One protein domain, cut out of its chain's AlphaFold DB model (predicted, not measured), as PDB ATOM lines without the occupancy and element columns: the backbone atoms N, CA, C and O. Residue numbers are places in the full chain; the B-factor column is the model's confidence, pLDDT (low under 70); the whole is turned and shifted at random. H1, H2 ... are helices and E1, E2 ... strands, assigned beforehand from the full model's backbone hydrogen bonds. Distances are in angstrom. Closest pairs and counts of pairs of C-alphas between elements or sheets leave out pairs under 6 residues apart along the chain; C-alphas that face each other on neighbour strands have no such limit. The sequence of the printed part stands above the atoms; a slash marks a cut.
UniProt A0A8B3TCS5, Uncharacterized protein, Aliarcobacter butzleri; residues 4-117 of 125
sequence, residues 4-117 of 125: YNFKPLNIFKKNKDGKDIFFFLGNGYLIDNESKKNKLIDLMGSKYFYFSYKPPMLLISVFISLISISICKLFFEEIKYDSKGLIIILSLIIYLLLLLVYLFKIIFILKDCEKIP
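This is residues 4 to 117 of the 125 residues of an uncharacterized protein of Aliarcobacter butzleri (UniProt A0A8B3TCS5). A long, slender rod with a small three-strand sheet, E1, E2 and E3, at one end; H1 and H2 follow one after the other away from it, and the long H3 folds back past them to the sheet. Residues 70 to 84, the end of H2 and the turn into H3, stick out at the far end. The printed part has 114 residues, mostly helix by class, in the order E1 E2 E3 H1 H2 H3. The sheet, in that order, is antiparallel. The whole is only just loose, close to extended, with a radius of gyration of the C-alphas of 19.5 A and spans of 65 by 28 by 20 A.

E1, residues 12 to 14, E2, residues 20 to 24, and E3, residues 27 to 31, form a meander, each strand the antiparallel neighbour of the one before. In the hairpin E1 and E2, N 13 and O 21 are 2.9 A apart; in the hairpin E2 and E3, N 22 and O 29 are 2.8 A apart, both within hydrogen-bond range. H1, residues 34 to 52, only grazes the sheet, with residues 34 to 41, and has a kink of 28 degrees near residue 46. H2, residues 57 to 75, is near H1 and not on the sheet. H3, residues 83 to 110, touches H1 with residues 99 to 109 alone, at a shallow tilt of 26 degrees, opposite ways; the closest C-alphas, of Lys 36 and Ile 109, are 6.4 A apart. H2 and H3, a helical hairpin, only just touch, with 3 pairs of C-alphas within 8 A, the closest those of Val 62 and Leu 92, 7.1 A; their tilt is steep, 42 degrees. H3 only grazes the sheet, with residues 106 to 110. Every O i to N i+4 pair is within hydrogen-bond range in H2 and H3, and 12 of 15 in H1.

E1 begins at C-alpha 12 (39.248, 30.771, -37.124). From first to last C-alpha, E2 is 13.2 A, H1 26.0 A, H2 26.8 A and H3 41.1 A. H3 ends at C-alpha 110 (27.989, 31.210, -44.104).

The C-alphas farthest apart, of Asp 17 and Glu 78, are 65.1 A apart. The printed part has no cut, and no link is long. Residues 28 to 29 of E3 pair with residues 115 to 116, antiparallel. Mean pLDDT of the printed part is 72.9; 47 residues are under 70, among them 4 to 10, 47 to 62 and 68 to 88.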
ATOM      1  N   TYR A   4      39.509  48.722 -32.462       45.22
ATOM      2  CA  TYR A   4      40.465  47.662 -32.788       45.22
ATOM      3  C   TYR A   4      40.721  46.653 -31.658       45.22
ATOM      4  O   TYR A   4      41.073  45.514 -31.951       45.22
ATOM      5  N   ASN A   5      40.472  47.009 -30.393       52.38
ATOM      6  CA  ASN A   5      40.679  46.093 -29.262       52.38
ATOM      7  C   ASN A   5      39.587  45.014 -29.145       52.38
ATOM      8  O   ASN A   5      39.716  44.109 -28.325       52.38
ATOM      9  N   PHE A   6      38.516  45.105 -29.941       55.25
ATOM     10  CA  PHE A   6      37.375  44.188 -29.879       55.25
ATOM     11  C   PHE A   6      37.283  43.227 -31.064       55.25
ATOM     12  O   PHE A   6      36.374  42.404 -31.076       55.25
ATOM     13  N   LYS A   7      38.189  43.287 -32.052       59.59
ATOM     14  CA  LYS A   7      38.221  42.292 -33.133       59.59
ATOM     15  C   LYS A   7      38.931  41.028 -32.640       59.59
ATOM     16  O   LYS A   7      40.145  41.062 -32.437       59.59
ATOM     17  N   PRO A   8      38.229  39.900 -32.453       62.34
ATOM     18  CA  PRO A   8      38.897  38.661 -32.098       62.34
ATOM     19  C   PRO A   8      39.677  38.148 -33.318       62.34
ATOM     20  O   PRO A   8      39.097  37.683 -34.296       62.34
ATOM     21  N   LEU A   9      41.007  38.245 -33.267       61.41
ATOM     22  CA  LEU A   9      41.891  37.785 -34.350       61.41
ATOM     23  C   LEU A   9      41.920  36.247 -34.474       61.41
ATOM     24  O   LEU A   9      42.179  35.720 -35.550       61.41
ATOM     25  N   ASN A  10      41.564  35.528 -33.401       68.00
ATOM     26  CA  ASN A  10      41.630  34.063 -33.305       68.00
ATOM     27  C   ASN A  10      40.247  33.379 -33.346       68.00
ATOM     28  O   ASN A  10      39.987  32.461 -32.569       68.00
ATOM     29  N   ILE A  11      39.327  33.826 -34.209       80.38
ATOM     30  CA  ILE A  11      38.015  33.153 -34.377       80.38
ATOM     31  C   ILE A  11      38.038  31.971 -35.348       80.38
ATOM     32  O   ILE A  11      37.093  31.182 -35.361       80.38
ATOM     33  N   PHE A  12      39.093  31.848 -36.154       84.50
ATOM     34  CA  PHE A  12      39.248  30.771 -37.124       84.50
ATOM     35  C   PHE A  12      40.233  29.726 -36.601       84.50
ATOM     36  O   PHE A  12      41.288  30.069 -36.067       84.50
ATOM     37  N   LYS A  13      39.898  28.446 -36.767       83.12
ATOM     38  CA  LYS A  13      40.845  27.332 -36.620       83.12
ATOM     39  C   LYS A  13      41.348  26.929 -37.997       83.12
ATOM     40  O   LYS A  13      40.590  27.017 -38.949       83.12
ATOM     41  N   LYS A  14      42.580  26.445 -38.114       82.19
ATOM     42  CA  LYS A  14      43.079  25.927 -39.394       82.19
ATOM     43  C   LYS A  14      42.744  24.444 -39.561       82.19
ATOM     44  O   LYS A  14      42.825  23.692 -38.591       82.19
ATOM     45  N   ASN A  15      42.368  24.043 -40.772       77.38
ATOM     46  CA  ASN A  15      42.288  22.638 -41.178       77.38
ATOM     47  C   ASN A  15      43.696  22.052 -41.417       77.38
ATOM     48  O   ASN A  15      44.673  22.804 -41.459       77.38
ATOM     49  N   LYS A  16      43.792  20.737 -41.661       75.38
ATOM     50  CA  LYS A  16      45.023  20.039 -42.083       75.38
ATOM     51  C   LYS A  16      45.671  20.680 -43.321       75.38
ATOM     52  O   LYS A  16      46.887  20.789 -43.382       75.38
ATOM     53  N   ASP A  17      44.859  21.223 -44.229       76.56
ATOM     54  CA  ASP A  17      45.322  21.934 -45.432       76.56
ATOM     55  C   ASP A  17      45.676  23.415 -45.187       76.56
ATOM     56  O   ASP A  17      45.873  24.183 -46.127       76.56
ATOM     57  N   GLY A  18      45.664  23.878 -43.933       78.31
ATOM     58  CA  GLY A  18      45.932  25.274 -43.574       78.31
ATOM     59  C   GLY A  18      44.784  26.260 -43.839       78.31
ATOM     60  O   GLY A  18      44.952  27.450 -43.574       78.31
ATOM     61  N   LYS A  19      43.623  25.785 -44.319       81.81
ATOM     62  CA  LYS A  19      42.417  26.593 -44.596       81.81
ATOM     63  C   LYS A  19      41.699  27.022 -43.312       81.81
ATOM     64  O   LYS A  19      41.644  26.251 -42.357       81.81
ATOM     65  N   ASP A  20      41.112  28.218 -43.304       86.81
ATOM     66  CA  ASP A  20      40.411  28.769 -42.139       86.81
ATOM     67  C   ASP A  20      39.010  28.154 -41.962       86.81
ATOM     68  O   ASP A  20      38.199  28.110 -42.887       86.81
ATOM     69  N   ILE A  21      38.705  27.711 -40.744       85.50
ATOM     70  CA  ILE A  21      37.430  27.129 -40.321       85.50
ATOM     71  C   ILE A  21      36.816  28.018 -39.244       85.50
ATOM     72  O   ILE A  21      37.402  28.236 -38.179       85.50
ATOM     73  N   PHE A  22      35.595  28.474 -39.488       88.38
ATOM     74  CA  PHE A  22      34.769  29.170 -38.512       88.38
ATOM     75  C   PHE A  22      33.766  28.209 -37.873       88.38
ATOM     76  O   PHE A  22      33.033  27.521 -38.577       88.38
ATOM     77  N   PHE A  23      33.695  28.171 -36.543       83.94
ATOM     78  CA  PHE A  23      32.719  27.338 -35.835       83.94
ATOM     79  C   PHE A  23      31.525  28.166 -35.369       83.94
ATOM     80  O   PHE A  23      31.677  29.112 -34.594       83.94
ATOM     81  N   PHE A  24      30.324  27.770 -35.788       84.38
ATOM     82  CA  PHE A  24      29.077  28.433 -35.418       84.38
ATOM     83  C   PHE A  24      27.965  27.412 -35.177       84.38
ATOM     84  O   PHE A  24      27.766  26.504 -35.981       84.38
ATOM     85  N   LEU A  25      27.257  27.539 -34.047       79.81
ATOM     86  CA  LEU A  25      26.145  26.657 -33.644       79.81
ATOM     87  C   LEU A  25      26.452  25.148 -33.757       79.81
ATOM     88  O   LEU A  25      25.600  24.350 -34.132       79.81
ATOM     89  N   GLY A  26      27.684  24.748 -33.432       73.50
ATOM     90  CA  GLY A  26      28.100  23.342 -33.440       73.50
ATOM     91  C   GLY A  26      28.576  22.799 -34.791       73.50
ATOM     92  O   GLY A  26      29.086  21.682 -34.810       73.50
ATOM     93  N   ASN A  27      28.501  23.582 -35.869       82.19
ATOM     94  CA  ASN A  27      29.024  23.222 -37.190       82.19
ATOM     95  C   ASN A  27      30.311  23.998 -37.503       82.19
ATOM     96  O   ASN A  27      30.457  25.153 -37.089       82.19
ATOM     97  N   GLY A  28      31.241  23.367 -38.223       84.56
ATOM     98  CA  GLY A  28      32.384  24.047 -38.830       84.56
ATOM     99  C   GLY A  28      32.021  24.546 -40.227       84.56
ATOM    100  O   GLY A  28      31.271  23.886 -40.941       84.56
ATOM    101  N   TYR A  29      32.543  25.700 -40.617       88.19
ATOM    102  CA  TYR A  29      32.352  26.289 -41.939       88.19
ATOM    103  C   TYR A  29      33.709  26.680 -42.501       88.19
ATOM    104  O   TYR A  29      34.444  27.428 -41.852       88.19
ATOM    105  N   LEU A  30      34.040  26.186 -43.688       88.31
ATOM    106  CA  LEU A  30      35.281  26.542 -44.359       88.31
ATOM    107  C   LEU A  30      35.147  27.932 -44.986       88.31
ATOM    108  O   LEU A  30      34.198  28.214 -45.721       88.31
ATOM    109  N   ILE A  31      36.090  28.812 -44.658       88.50
ATOM    110  CA  ILE A  31      36.129  30.195 -45.123       88.50
ATOM    111  C   ILE A  31      37.316  30.338 -46.068       88.50
ATOM    112  O   ILE A  31      38.463  30.472 -45.654       88.50
ATOM    113  N   ASP A  32      37.018  30.288 -47.356       82.69
ATOM    114  CA  ASP A  32      37.963  30.398 -48.465       82.69
ATOM    115  C   ASP A  32      38.184  31.849 -48.928       82.69
ATOM    116  O   ASP A  32      39.225  32.179 -49.489       82.69
ATOM    117  N   ASN A  33      37.218  32.732 -48.672       86.00
ATOM    118  CA  ASN A  33      37.226  34.113 -49.139       86.00
ATOM    119  C   ASN A  33      37.600  35.112 -48.025       86.00
ATOM    120  O   ASN A  33      36.923  35.211 -46.996       86.00
ATOM    121  N   GLU A  34      38.616  35.937 -48.280       85.50
ATOM    122  CA  GLU A  34      39.090  36.978 -47.358       85.50
ATOM    123  C   GLU A  34      38.017  38.037 -47.030       85.50
ATOM    124  O   GLU A  34      37.914  38.505 -45.894       85.50
ATOM    125  N   SER A  35      37.123  38.355 -47.972       87.19
ATOM    126  CA  SER A  35      35.983  39.250 -47.729       87.19
ATOM    127  C   SER A  35      35.007  38.669 -46.701       87.19
ATOM    128  O   SER A  35      34.564  39.376 -45.790       87.19
ATOM    129  N   LYS A  36      34.687  37.370 -46.804       87.50
ATOM    130  CA  LYS A  36      33.823  36.676 -45.829       87.50
ATOM    131  C   LYS A  36      34.504  36.614 -44.462       87.50
ATOM    132  O   LYS A  36      33.859  36.879 -43.449       87.50
ATOM    133  N   LYS A  37      35.813  36.347 -44.445       86.62
ATOM    134  CA  LYS A  37      36.648  36.336 -43.239       86.62
ATOM    135  C   LYS A  37      36.581  37.670 -42.492       86.62
ATOM    136  O   LYS A  37      36.223  37.688 -41.316       86.62
ATOM    137  N   ASN A  38      36.824  38.785 -43.180       85.25
ATOM    138  CA  ASN A  38      36.775  40.120 -42.577       85.25
ATOM    139  C   ASN A  38      35.379  40.462 -42.034       85.25
ATOM    140  O   ASN A  38      35.259  40.918 -40.897       85.25
ATOM    141  N   LYS A  39      34.314  40.140 -42.783       87.12
ATOM    142  CA  LYS A  39      32.927  40.337 -42.321       87.12
ATOM    143  C   LYS A  39      32.596  39.513 -41.071       87.12
ATOM    144  O   LYS A  39      31.901  40.009 -40.187       87.12
ATOM    145  N   LEU A  40      33.090  38.277 -40.975       87.62
ATOM    146  CA  LEU A  40      32.917  37.438 -39.783       87.62
ATOM    147  C   LEU A  40      33.690  37.987 -38.582       87.62
ATOM    148  O   LEU A  40      33.147  37.985 -37.480       87.62
ATOM    149  N   ILE A  41      34.907  38.505 -38.775       84.94
ATOM    150  CA  ILE A  41      35.669  39.171 -37.704       84.94
ATOM    151  C   ILE A  41      34.908  40.398 -37.195       84.94
ATOM    152  O   ILE A  41      34.751  40.559 -35.984       84.94
ATOM    153  N   ASP A  42      34.393  41.229 -38.101       82.19
ATOM    154  CA  ASP A  42      33.626  42.424 -37.742       82.19
ATOM    155  C   ASP A  42      32.349  42.066 -36.968       82.19
ATOM    156  O   ASP A  42      32.063  42.642 -35.913       82.19
ATOM    157  N   LEU A  43      31.610  41.049 -37.422       83.88
ATOM    158  CA  LEU A  43      30.432  40.553 -36.708       83.88
ATOM    159  C   LEU A  43      30.793  39.940 -35.352       83.88
ATOM    160  O   LEU A  43      30.104  40.194 -34.362       83.88
ATOM    161  N   MET A  44      31.874  39.177 -35.247       81.81
ATOM    162  CA  MET A  44      32.294  38.612 -33.963       81.81
ATOM    163  C   MET A  44      32.800  39.687 -32.996       81.81
ATOM    164  O   MET A  44      32.584  39.553 -31.794       81.81
ATOM    165  N   GLY A  45      33.361  40.791 -33.491       73.19
ATOM    166  CA  GLY A  45      33.624  41.978 -32.677       73.19
ATOM    167  C   GLY A  45      32.337  42.648 -32.186       73.19
ATOM    168  O   GLY A  45      32.243  43.050 -31.026       73.19
ATOM    169  N   SER A  46      31.283  42.666 -33.009       71.31
ATOM    170  CA  SER A  46      29.974  43.183 -32.584       71.31
ATOM    171  C   SER A  46      29.298  42.328 -31.501       71.31
ATOM    172  O   SER A  46      28.494  42.849 -30.730       71.31
ATOM    173  N   LYS A  47      29.686  41.048 -31.351       69.44
ATOM    174  CA  LYS A  47      29.227  40.167 -30.261       69.44
ATOM    175  C   LYS A  47      29.424  40.815 -28.889       69.44
ATOM    176  O   LYS A  47      28.599  40.612 -28.002       69.44
ATOM    177  N   TYR A  48      30.477  41.617 -28.713       61.78
ATOM    178  CA  TYR A  48      30.747  42.288 -27.444       61.78
ATOM    179  C   TYR A  48      29.630  43.251 -27.020       61.78
ATOM    180  O   TYR A  48      29.333  43.332 -25.829       61.78
ATOM    181  N   PHE A  49      28.969  43.904 -27.977       61.97
ATOM    182  CA  PHE A  49      27.844  44.805 -27.715       61.97
ATOM    183  C   PHE A  49      26.570  44.055 -27.318       61.97
ATOM    184  O   PHE A  49      25.789  44.556 -26.516       61.97
ATOM    185  N   TYR A  50      26.378  42.842 -27.839       61.91
ATOM    186  CA  TYR A  50      25.186  42.039 -27.558       61.91
ATOM    187  C   TYR A  50      25.341  41.114 -26.341       61.91
ATOM    188  O   TYR A  50      24.348  40.841 -25.670       61.91
ATOM    189  N   PHE A  51      26.560  40.639 -26.048       60.25
ATOM    190  CA  PHE A  51      26.796  39.534 -25.106       60.25
ATOM    191  C   PHE A  51      27.850  39.786 -24.009       60.25
ATOM    192  O   PHE A  51      27.819  39.062 -23.016       60.25
ATOM    193  N   SER A  52      28.796  40.728 -24.159       54.72
ATOM    194  CA  SER A  52      30.000  40.767 -23.293       54.72
ATOM    195  C   SER A  52      30.057  41.867 -22.234       54.72
ATOM    196  O   SER A  52      30.961  41.809 -21.402       54.72
ATOM    197  N   TYR A  53      29.136  42.835 -22.181       49.34
ATOM    198  CA  TYR A  53      28.978  43.539 -20.903       49.34
ATOM    199  C   TYR A  53      28.529  42.491 -19.880       49.34
ATOM    200  O   TYR A  53      27.709  41.646 -20.217       49.34
ATOM    201  N   LYS A  54      29.145  42.439 -18.696       49.28
ATOM    202  CA  LYS A  54      28.765  41.533 -17.604       49.28
ATOM    203  C   LYS A  54      28.161  42.380 -16.482       49.28
ATOM    204  O   LYS A  54      28.896  43.160 -15.886       49.28
ATOM    205  N   PRO A  55      26.865  42.228 -16.190       50.59
ATOM    206  CA  PRO A  55      25.898  41.485 -16.994       50.59
ATOM    207  C   PRO A  55      25.691  42.145 -18.352       50.59
ATOM    208  O   PRO A  55      25.999  43.336 -18.472       50.59
ATOM    209  N   PRO A  56      25.153  41.445 -19.372       57.75
ATOM    210  CA  PRO A  56      24.703  42.157 -20.550       57.75
ATOM    211  C   PRO A  56      23.608  43.039 -19.976       57.75
ATOM    212  O   PRO A  56      22.603  42.510 -19.509       57.75
ATOM    213  N   MET A  57      23.865  44.343 -19.833       54.16
ATOM    214  CA  MET A  57      23.008  45.220 -19.026       54.16
ATOM    215  C   MET A  57      21.557  45.112 -19.498       54.16
ATOM    216  O   MET A  57      20.643  45.118 -18.686       54.16
ATOM    217  N   LEU A  58      21.389  44.881 -20.802       55.84
ATOM    218  CA  LEU A  58      20.138  44.537 -21.462       55.84
ATOM    219  C   LEU A  58      19.552  43.181 -21.049       55.84
ATOM    220  O   LEU A  58      18.363  43.093 -20.802       55.84
ATOM    221  N   LEU A  59      20.336  42.110 -20.946       57.41
ATOM    222  CA  LEU A  59      19.808  40.797 -20.564       57.41
ATOM    223  C   LEU A  59      19.379  40.768 -19.092       57.41
ATOM    224  O   LEU A  59      18.320  40.233 -18.778       57.41
ATOM    225  N   ILE A  60      20.162  41.374 -18.188       59.38
ATOM    226  CA  ILE A  60      19.747  41.496 -16.783       59.38
ATOM    227  C   ILE A  60      18.570  42.454 -16.631       59.38
ATOM    228  O   ILE A  60      17.654  42.133 -15.879       59.38
ATOM    229  N   SER A  61      18.526  43.569 -17.367       58.34
ATOM    230  CA  SER A  61      17.346  44.437 -17.334       58.34
ATOM    231  C   SER A  61      16.108  43.721 -17.872       58.34
ATOM    232  O   SER A  61      15.033  43.882 -17.303       58.34
ATOM    233  N   VAL A  62      16.252  42.857 -18.882       65.50
ATOM    234  CA  VAL A  62      15.172  42.002 -19.395       65.50
ATOM    235  C   VAL A  62      14.715  40.978 -18.353       65.50
ATOM    236  O   VAL A  62      13.513  40.865 -18.123       65.50
ATOM    237  N   PHE A  63      15.629  40.283 -17.666       70.06
ATOM    238  CA  PHE A  63      15.261  39.333 -16.605       70.06
ATOM    239  C   PHE A  63      14.565  40.020 -15.424       70.06
ATOM    240  O   PHE A  63      13.504  39.570 -14.993       70.06
ATOM    241  N   ILE A  64      15.110  41.141 -14.943       70.56
ATOM    242  CA  ILE A  64      14.496  41.938 -13.870       70.56
ATOM    243  C   ILE A  64      13.120  42.453 -14.311       70.56
ATOM    244  O   ILE A  64      12.174  42.419 -13.526       70.56
ATOM    245  N   SER A  65      12.968  42.860 -15.574       63.97
ATOM    246  CA  SER A  65      11.692  43.355 -16.104       63.97
ATOM    247  C   SER A  65      10.641  42.251 -16.237       63.97
ATOM    248  O   SER A  65       9.486  42.471 -15.880       63.97
ATOM    249  N   LEU A  66      11.019  41.053 -16.689       70.06
ATOM    250  CA  LEU A  66      10.111  39.902 -16.785       70.06
ATOM    251  C   LEU A  66       9.611  39.453 -15.409       70.06
ATOM    252  O   LEU A  66       8.425  39.153 -15.248       70.06
ATOM    253  N   ILE A  67      10.498  39.456 -14.410       74.44
ATOM    254  CA  ILE A  67      10.136  39.165 -13.019       74.44
ATOM    255  C   ILE A  67       9.188  40.250 -12.493       74.44
ATOM    256  O   ILE A  67       8.131  39.924 -11.958       74.44
ATOM    257  N   SER A  68       9.503  41.527 -12.729       65.31
ATOM    258  CA  SER A  68       8.660  42.664 -12.325       65.31
ATOM    259  C   SER A  68       7.247  42.595 -12.919       65.31
ATOM    260  O   SER A  68       6.270  42.778 -12.200       65.31
ATOM    261  N   ILE A  69       7.119  42.280 -14.213       66.25
ATOM    262  CA  ILE A  69       5.819  42.149 -14.895       66.25
ATOM    263  C   ILE A  69       5.025  40.958 -14.344       66.25
ATOM    264  O   ILE A  69       3.818  41.070 -14.135       66.25
ATOM    265  N   SER A  70       5.695  39.832 -14.080       67.50
ATOM    266  CA  SER A  70       5.052  38.627 -13.541       67.50
ATOM    267  C   SER A  70       4.543  38.842 -12.113       67.50
ATOM    268  O   SER A  70       3.428  38.435 -11.800       67.50
ATOM    269  N   ILE A  71       5.320  39.538 -11.275       67.25
ATOM    270  CA  ILE A  71       4.908  39.944  -9.925       67.25
ATOM    271  C   ILE A  71       3.726  40.916 -10.015       67.25
ATOM    272  O   ILE A  71       2.695  40.670  -9.400       67.25
ATOM    273  N   CYS A  72       3.814  41.966 -10.835       61.62
ATOM    274  CA  CYS A  72       2.712  42.914 -11.008       61.62
ATOM    275  C   CYS A  72       1.409  42.222 -11.442       61.62
ATOM    276  O   CYS A  72       0.364  42.495 -10.861       61.62
ATOM    277  N   LYS A  73       1.464  41.284 -12.397       63.97
ATOM    278  CA  LYS A  73       0.288  40.533 -12.865       63.97
ATOM    279  C   LYS A  73      -0.321  39.620 -11.789       63.97
ATOM    280  O   LYS A  73      -1.525  39.398 -11.812       63.97
ATOM    281  N   LEU A  74       0.491  39.083 -10.875       66.06
ATOM    282  CA  LEU A  74       0.017  38.237  -9.771       66.06
ATOM    283  C   LEU A  74      -0.651  39.041  -8.645       66.06
ATOM    284  O   LEU A  74      -1.533  38.511  -7.980       66.06
ATOM    285  N   PHE A  75      -0.236  40.292  -8.425       62.88
ATOM    286  CA  PHE A  75      -0.765  41.135  -7.343       62.88
ATOM    287  C   PHE A  75      -1.862  42.111  -7.784       62.88
ATOM    288  O   PHE A  75      -2.632  42.571  -6.946       62.88
ATOM    289  N   PHE A  76      -1.951  42.428  -9.076       58.75
ATOM    290  CA  PHE A  76      -2.944  43.350  -9.619       58.75
ATOM    291  C   PHE A  76      -3.656  42.686 -10.805       58.75
ATOM    292  O   PHE A  76      -3.166  42.709 -11.934       58.75
ATOM    293  N   GLU A  77      -4.825  42.092 -10.555       52.16
ATOM    294  CA  GLU A  77      -5.657  41.427 -11.576       52.16
ATOM    295  C   GLU A  77      -6.222  42.386 -12.650       52.16
ATOM    296  O   GLU A  77      -6.754  41.930 -13.658       52.16
ATOM    297  N   GLU A  78      -6.040  43.706 -12.519       51.34
ATOM    298  CA  GLU A  78      -6.589  44.720 -13.438       51.34
ATOM    299  C   GLU A  78      -5.541  45.698 -14.006       51.34
ATOM    300  O   GLU A  78      -5.775  46.907 -14.109       51.34
ATOM    301  N   ILE A  79      -4.353  45.229 -14.396       54.34
ATOM    302  CA  ILE A  79      -3.365  46.139 -15.000       54.34
ATOM    303  C   ILE A  79      -3.813  46.554 -16.412       54.34
ATOM    304  O   ILE A  79      -3.518  45.894 -17.410       54.34
ATOM    305  N   LYS A  80      -4.448  47.729 -16.509       57.25
ATOM    306  CA  LYS A  80      -4.302  48.609 -17.678       57.25
ATOM    307  C   LYS A  80      -2.805  48.856 -17.857       57.25
ATOM    308  O   LYS A  80      -2.183  49.417 -16.960       57.25
ATOM    309  N   TYR A  81      -2.222  48.406 -18.970       56.31
ATOM    310  CA  TYR A  81      -0.792  48.573 -19.245       56.31
ATOM    311  C   TYR A  81      -0.388  50.046 -19.096       56.31
ATOM    312  O   TYR A  81      -0.700  50.870 -19.953       56.31
ATOM    313  N   ASP A  82       0.303  50.372 -18.002       61.84
ATOM    314  CA  ASP A  82       0.914  51.684 -17.822       61.84
ATOM    315  C   ASP A  82       1.958  51.898 -18.933       61.84
ATOM    316  O   ASP A  82       2.644  50.966 -19.367       61.84
ATOM    317  N   SER A  83       2.080  53.140 -19.395       57.66
ATOM    318  CA  SER A  83       3.004  53.610 -20.435       57.66
ATOM    319  C   SER A  83       4.429  53.049 -20.293       57.66
ATOM    320  O   SER A  83       5.069  52.685 -21.281       57.66
ATOM    321  N   LYS A  84       4.904  52.883 -19.054       59.69
ATOM    322  CA  LYS A  84       6.206  52.287 -18.726       59.69
ATOM    323  C   LYS A  84       6.306  50.811 -19.129       59.69
ATOM    324  O   LYS A  84       7.338  50.395 -19.649       59.69
ATOM    325  N   GLY A  85       5.240  50.029 -18.951       66.56
ATOM    326  CA  GLY A  85       5.187  48.621 -19.357       66.56
ATOM    327  C   GLY A  85       5.248  48.445 -20.876       66.56
ATOM    328  O   GLY A  85       5.958  47.567 -21.366       66.56
ATOM    329  N   LEU A  86       4.585  49.326 -21.632       65.69
ATOM    330  CA  LEU A  86       4.636  49.318 -23.100       65.69
ATOM    331  C   LEU A  86       6.037  49.649 -23.633       65.69
ATOM    332  O   LEU A  86       6.520  48.968 -24.536       65.69
ATOM    333  N   ILE A  87       6.720  50.638 -23.045       67.19
ATOM    334  CA  ILE A  87       8.098  51.006 -23.420       67.19
ATOM    335  C   ILE A  87       9.059  49.827 -23.210       67.19
ATOM    336  O   ILE A  87       9.944  49.583 -24.036       67.19
ATOM    337  N   ILE A  88       8.870  49.066 -22.132       65.75
ATOM    338  CA  ILE A  88       9.690  47.893 -21.814       65.75
ATOM    339  C   ILE A  88       9.458  46.769 -22.832       65.75
ATOM    340  O   ILE A  88      10.424  46.232 -23.376       65.75
ATOM    341  N   ILE A  89       8.196  46.445 -23.136       71.12
ATOM    342  CA  ILE A  89       7.853  45.419 -24.135       71.12
ATOM    343  C   ILE A  89       8.409  45.806 -25.510       71.12
ATOM    344  O   ILE A  89       9.020  44.978 -26.187       71.12
ATOM    345  N   LEU A  90       8.262  47.071 -25.906       70.00
ATOM    346  CA  LEU A  90       8.776  47.569 -27.178       70.00
ATOM    347  C   LEU A  90      10.308  47.463 -27.250       70.00
ATOM    348  O   LEU A  90      10.851  46.997 -28.251       70.00
ATOM    349  N   SER A  91      11.002  47.827 -26.170       68.88
ATOM    350  CA  SER A  91      12.465  47.718 -26.076       68.88
ATOM    351  C   SER A  91      12.940  46.265 -26.191       68.88
ATOM    352  O   SER A  91      13.934  45.991 -26.868       68.88
ATOM    353  N   LEU A  92      12.206  45.321 -25.592       70.88
ATOM    354  CA  LEU A  92      12.481  43.887 -25.702       70.88
ATOM    355  C   LEU A  92      12.325  43.389 -27.144       70.88
ATOM    356  O   LEU A  92      13.195  42.674 -27.643       70.88
ATOM    357  N   ILE A  93      11.245  43.785 -27.821       75.06
ATOM    358  CA  ILE A  93      11.000  43.424 -29.224       75.06
ATOM    359  C   ILE A  93      12.136  43.947 -30.107       75.06
ATOM    360  O   ILE A  93      12.692  43.187 -30.900       75.06
ATOM    361  N   ILE A  94      12.534  45.211 -29.934       76.19
ATOM    362  CA  ILE A  94      13.641  45.811 -30.692       76.19
ATOM    363  C   ILE A  94      14.944  45.037 -30.450       76.19
ATOM    364  O   ILE A  94      15.657  44.724 -31.403       76.19
ATOM    365  N   TYR A  95      15.245  44.671 -29.203       74.81
ATOM    366  CA  TYR A  95      16.441  43.892 -28.885       74.81
ATOM    367  C   TYR A  95      16.432  42.505 -29.545       74.81
ATOM    368  O   TYR A  95      17.426  42.109 -30.158       74.81
ATOM    369  N   LEU A  96      15.310  41.782 -29.475       77.31
ATOM    370  CA  LEU A  96      15.163  40.475 -30.123       77.31
ATOM    371  C   LEU A  96      15.303  40.579 -31.645       77.31
ATOM    372  O   LEU A  96      15.961  39.736 -32.255       77.31
ATOM    373  N   LEU A  97      14.758  41.633 -32.257       76.94
ATOM    374  CA  LEU A  97      14.932  41.904 -33.685       76.94
ATOM    375  C   LEU A  97      16.400  42.163 -34.038       76.94
ATOM    376  O   LEU A  97      16.900  41.595 -35.007       76.94
ATOM    377  N   LEU A  98      17.120  42.959 -33.244       78.81
ATOM    378  CA  LEU A  98      18.550  43.203 -33.459       78.81
ATOM    379  C   LEU A  98      19.375  41.916 -33.324       78.81
ATOM    380  O   LEU A  98      20.268  41.667 -34.139       78.81
ATOM    381  N   LEU A  99      19.045  41.068 -32.347       81.75
ATOM    382  CA  LEU A  99      19.680  39.764 -32.168       81.75
ATOM    383  C   LEU A  99      19.406  38.832 -33.358       81.75
ATOM    384  O   LEU A  99      20.322  38.171 -33.851       81.75
ATOM    385  N   LEU A 100      18.169  38.807 -33.856       82.19
ATOM    386  CA  LEU A 100      17.806  38.054 -35.054       82.19
ATOM    387  C   LEU A 100      18.582  38.551 -36.273       82.19
ATOM    388  O   LEU A 100      19.178  37.740 -36.977       82.19
ATOM    389  N   VAL A 101      18.648  39.867 -36.499       83.94
ATOM    390  CA  VAL A 101      19.431  40.462 -37.596       83.94
ATOM    391  C   VAL A 101      20.905  40.066 -37.496       83.94
ATOM    392  O   VAL A 101      21.519  39.726 -38.509       83.94
ATOM    393  N   TYR A 102      21.476  40.071 -36.291       84.69
ATOM    394  CA  TYR A 102      22.846  39.623 -36.053       84.69
ATOM    395  C   TYR A 102      23.055  38.156 -36.462       84.69
ATOM    396  O   TYR A 102      23.968  37.855 -37.236       84.69
ATOM    397  N   LEU A 103      22.183  37.252 -36.004       85.25
ATOM    398  CA  LEU A 103      22.251  35.829 -36.346       85.25
ATOM    399  C   LEU A 103      22.050  35.595 -37.848       85.25
ATOM    400  O   LEU A 103      22.820  34.853 -38.461       85.25
ATOM    401  N   PHE A 104      21.076  36.269 -38.463       87.44
ATOM    402  CA  PHE A 104      20.822  36.177 -39.900       87.44
ATOM    403  C   PHE A 104      22.013  36.651 -40.726       87.44
ATOM    404  O   PHE A 104      22.343  36.002 -41.715       87.44
ATOM    405  N   LYS A 105      22.702  37.726 -40.324       87.56
ATOM    406  CA  LYS A 105      23.916  38.184 -41.017       87.56
ATOM    407  C   LYS A 105      25.022  37.131 -40.996       87.56
ATOM    408  O   LYS A 105      25.655  36.914 -42.027       87.56
ATOM    409  N   ILE A 106      25.227  36.451 -39.865       87.44
ATOM    410  CA  ILE A 106      26.197  35.349 -39.781       87.44
ATOM    411  C   ILE A 106      25.769  34.202 -40.699       87.44
ATOM    412  O   ILE A 106      26.558  33.766 -41.534       87.44
ATOM    413  N   ILE A 107      24.515  33.751 -40.602       88.38
ATOM    414  CA  ILE A 107      23.989  32.657 -41.434       88.38
ATOM    415  C   ILE A 107      24.111  32.990 -42.924       88.38
ATOM    416  O   ILE A 107      24.502  32.129 -43.705       88.38
ATOM    417  N   PHE A 108      23.821  34.229 -43.318       89.94
ATOM    418  CA  PHE A 108      23.904  34.670 -44.706       89.94
ATOM    419  C   PHE A 108      25.339  34.630 -45.238       89.94
ATOM    420  O   PHE A 108      25.562  34.145 -46.342       89.94
ATOM    421  N   ILE A 109      26.325  35.069 -44.449       88.50
ATOM    422  CA  ILE A 109      27.741  34.976 -44.842       88.50
ATOM    423  C   ILE A 109      28.182  33.514 -44.987       88.50
ATOM    424  O   ILE A 109      28.962  33.193 -45.884       88.50
ATOM    425  N   LEU A 110      27.669  32.637 -44.123       88.12
ATOM    426  CA  LEU A 110      27.989  31.210 -44.104       88.12
ATOM    427  C   LEU A 110      27.165  30.367 -45.092       88.12
ATOM    428  O   LEU A 110      27.436  29.175 -45.220       88.12
ATOM    429  N   LYS A 111      26.158  30.941 -45.764       86.62
ATOM    430  CA  LYS A 111      25.203  30.205 -46.614       86.62
ATOM    431  C   LYS A 111      25.899  29.426 -47.731       86.62
ATOM    432  O   LYS A 111      25.544  28.278 -47.975       86.62
ATOM    433  N   ASP A 112      26.910  30.042 -48.333       84.38
ATOM    434  CA  ASP A 112      27.683  29.482 -49.446       84.38
ATOM    435  C   ASP A 112      29.060  28.977 -48.984       84.38
ATOM    436  O   ASP A 112      30.017  28.977 -49.754       84.38
ATOM    437  N   CYS A 113      29.211  28.669 -47.695       86.00
ATOM    438  CA  CYS A 113      30.425  28.066 -47.152       86.00
ATOM    439  C   CYS A 113      30.231  26.559 -47.003       86.00
ATOM    440  O   CYS A 113      29.173  26.090 -46.577       86.00
ATOM    441  N   GLU A 114      31.283  25.806 -47.307       85.88
ATOM    442  CA  GLU A 114      31.302  24.361 -47.114       85.88
ATOM    443  C   GLU A 114      31.175  24.033 -45.619       85.88
ATOM    444  O   GLU A 114      31.912  24.569 -44.784       85.88
ATOM    445  N   LYS A 115      30.200  23.187 -45.267       85.56
ATOM    446  CA  LYS A 115      29.953  22.762 -43.885       85.56
ATOM    447  C   LYS A 115      30.784  21.528 -43.574       85.56
ATOM    448  O   LYS A 115      30.605  20.494 -44.203       85.56
ATOM    449  N   ILE A 116      31.601  21.622 -42.535       78.06
ATOM    450  CA  ILE A 116      32.363  20.503 -41.989       78.06
ATOM    451  C   ILE A 116      31.566  19.946 -40.800       78.06
ATOM    452  O   ILE A 116      31.418  20.640 -39.779       78.06
ATOM    453  N   PRO A 117      31.000  18.732 -40.906       66.69
ATOM    454  CA  PRO A 117      30.285  18.114 -39.803       66.69
ATOM    455  C   PRO A 117      31.247  17.843 -38.642       66.69
ATOM    456  O   PRO A 117      32.366  17.371 -38.823       66.69
TER     457      PRO A 117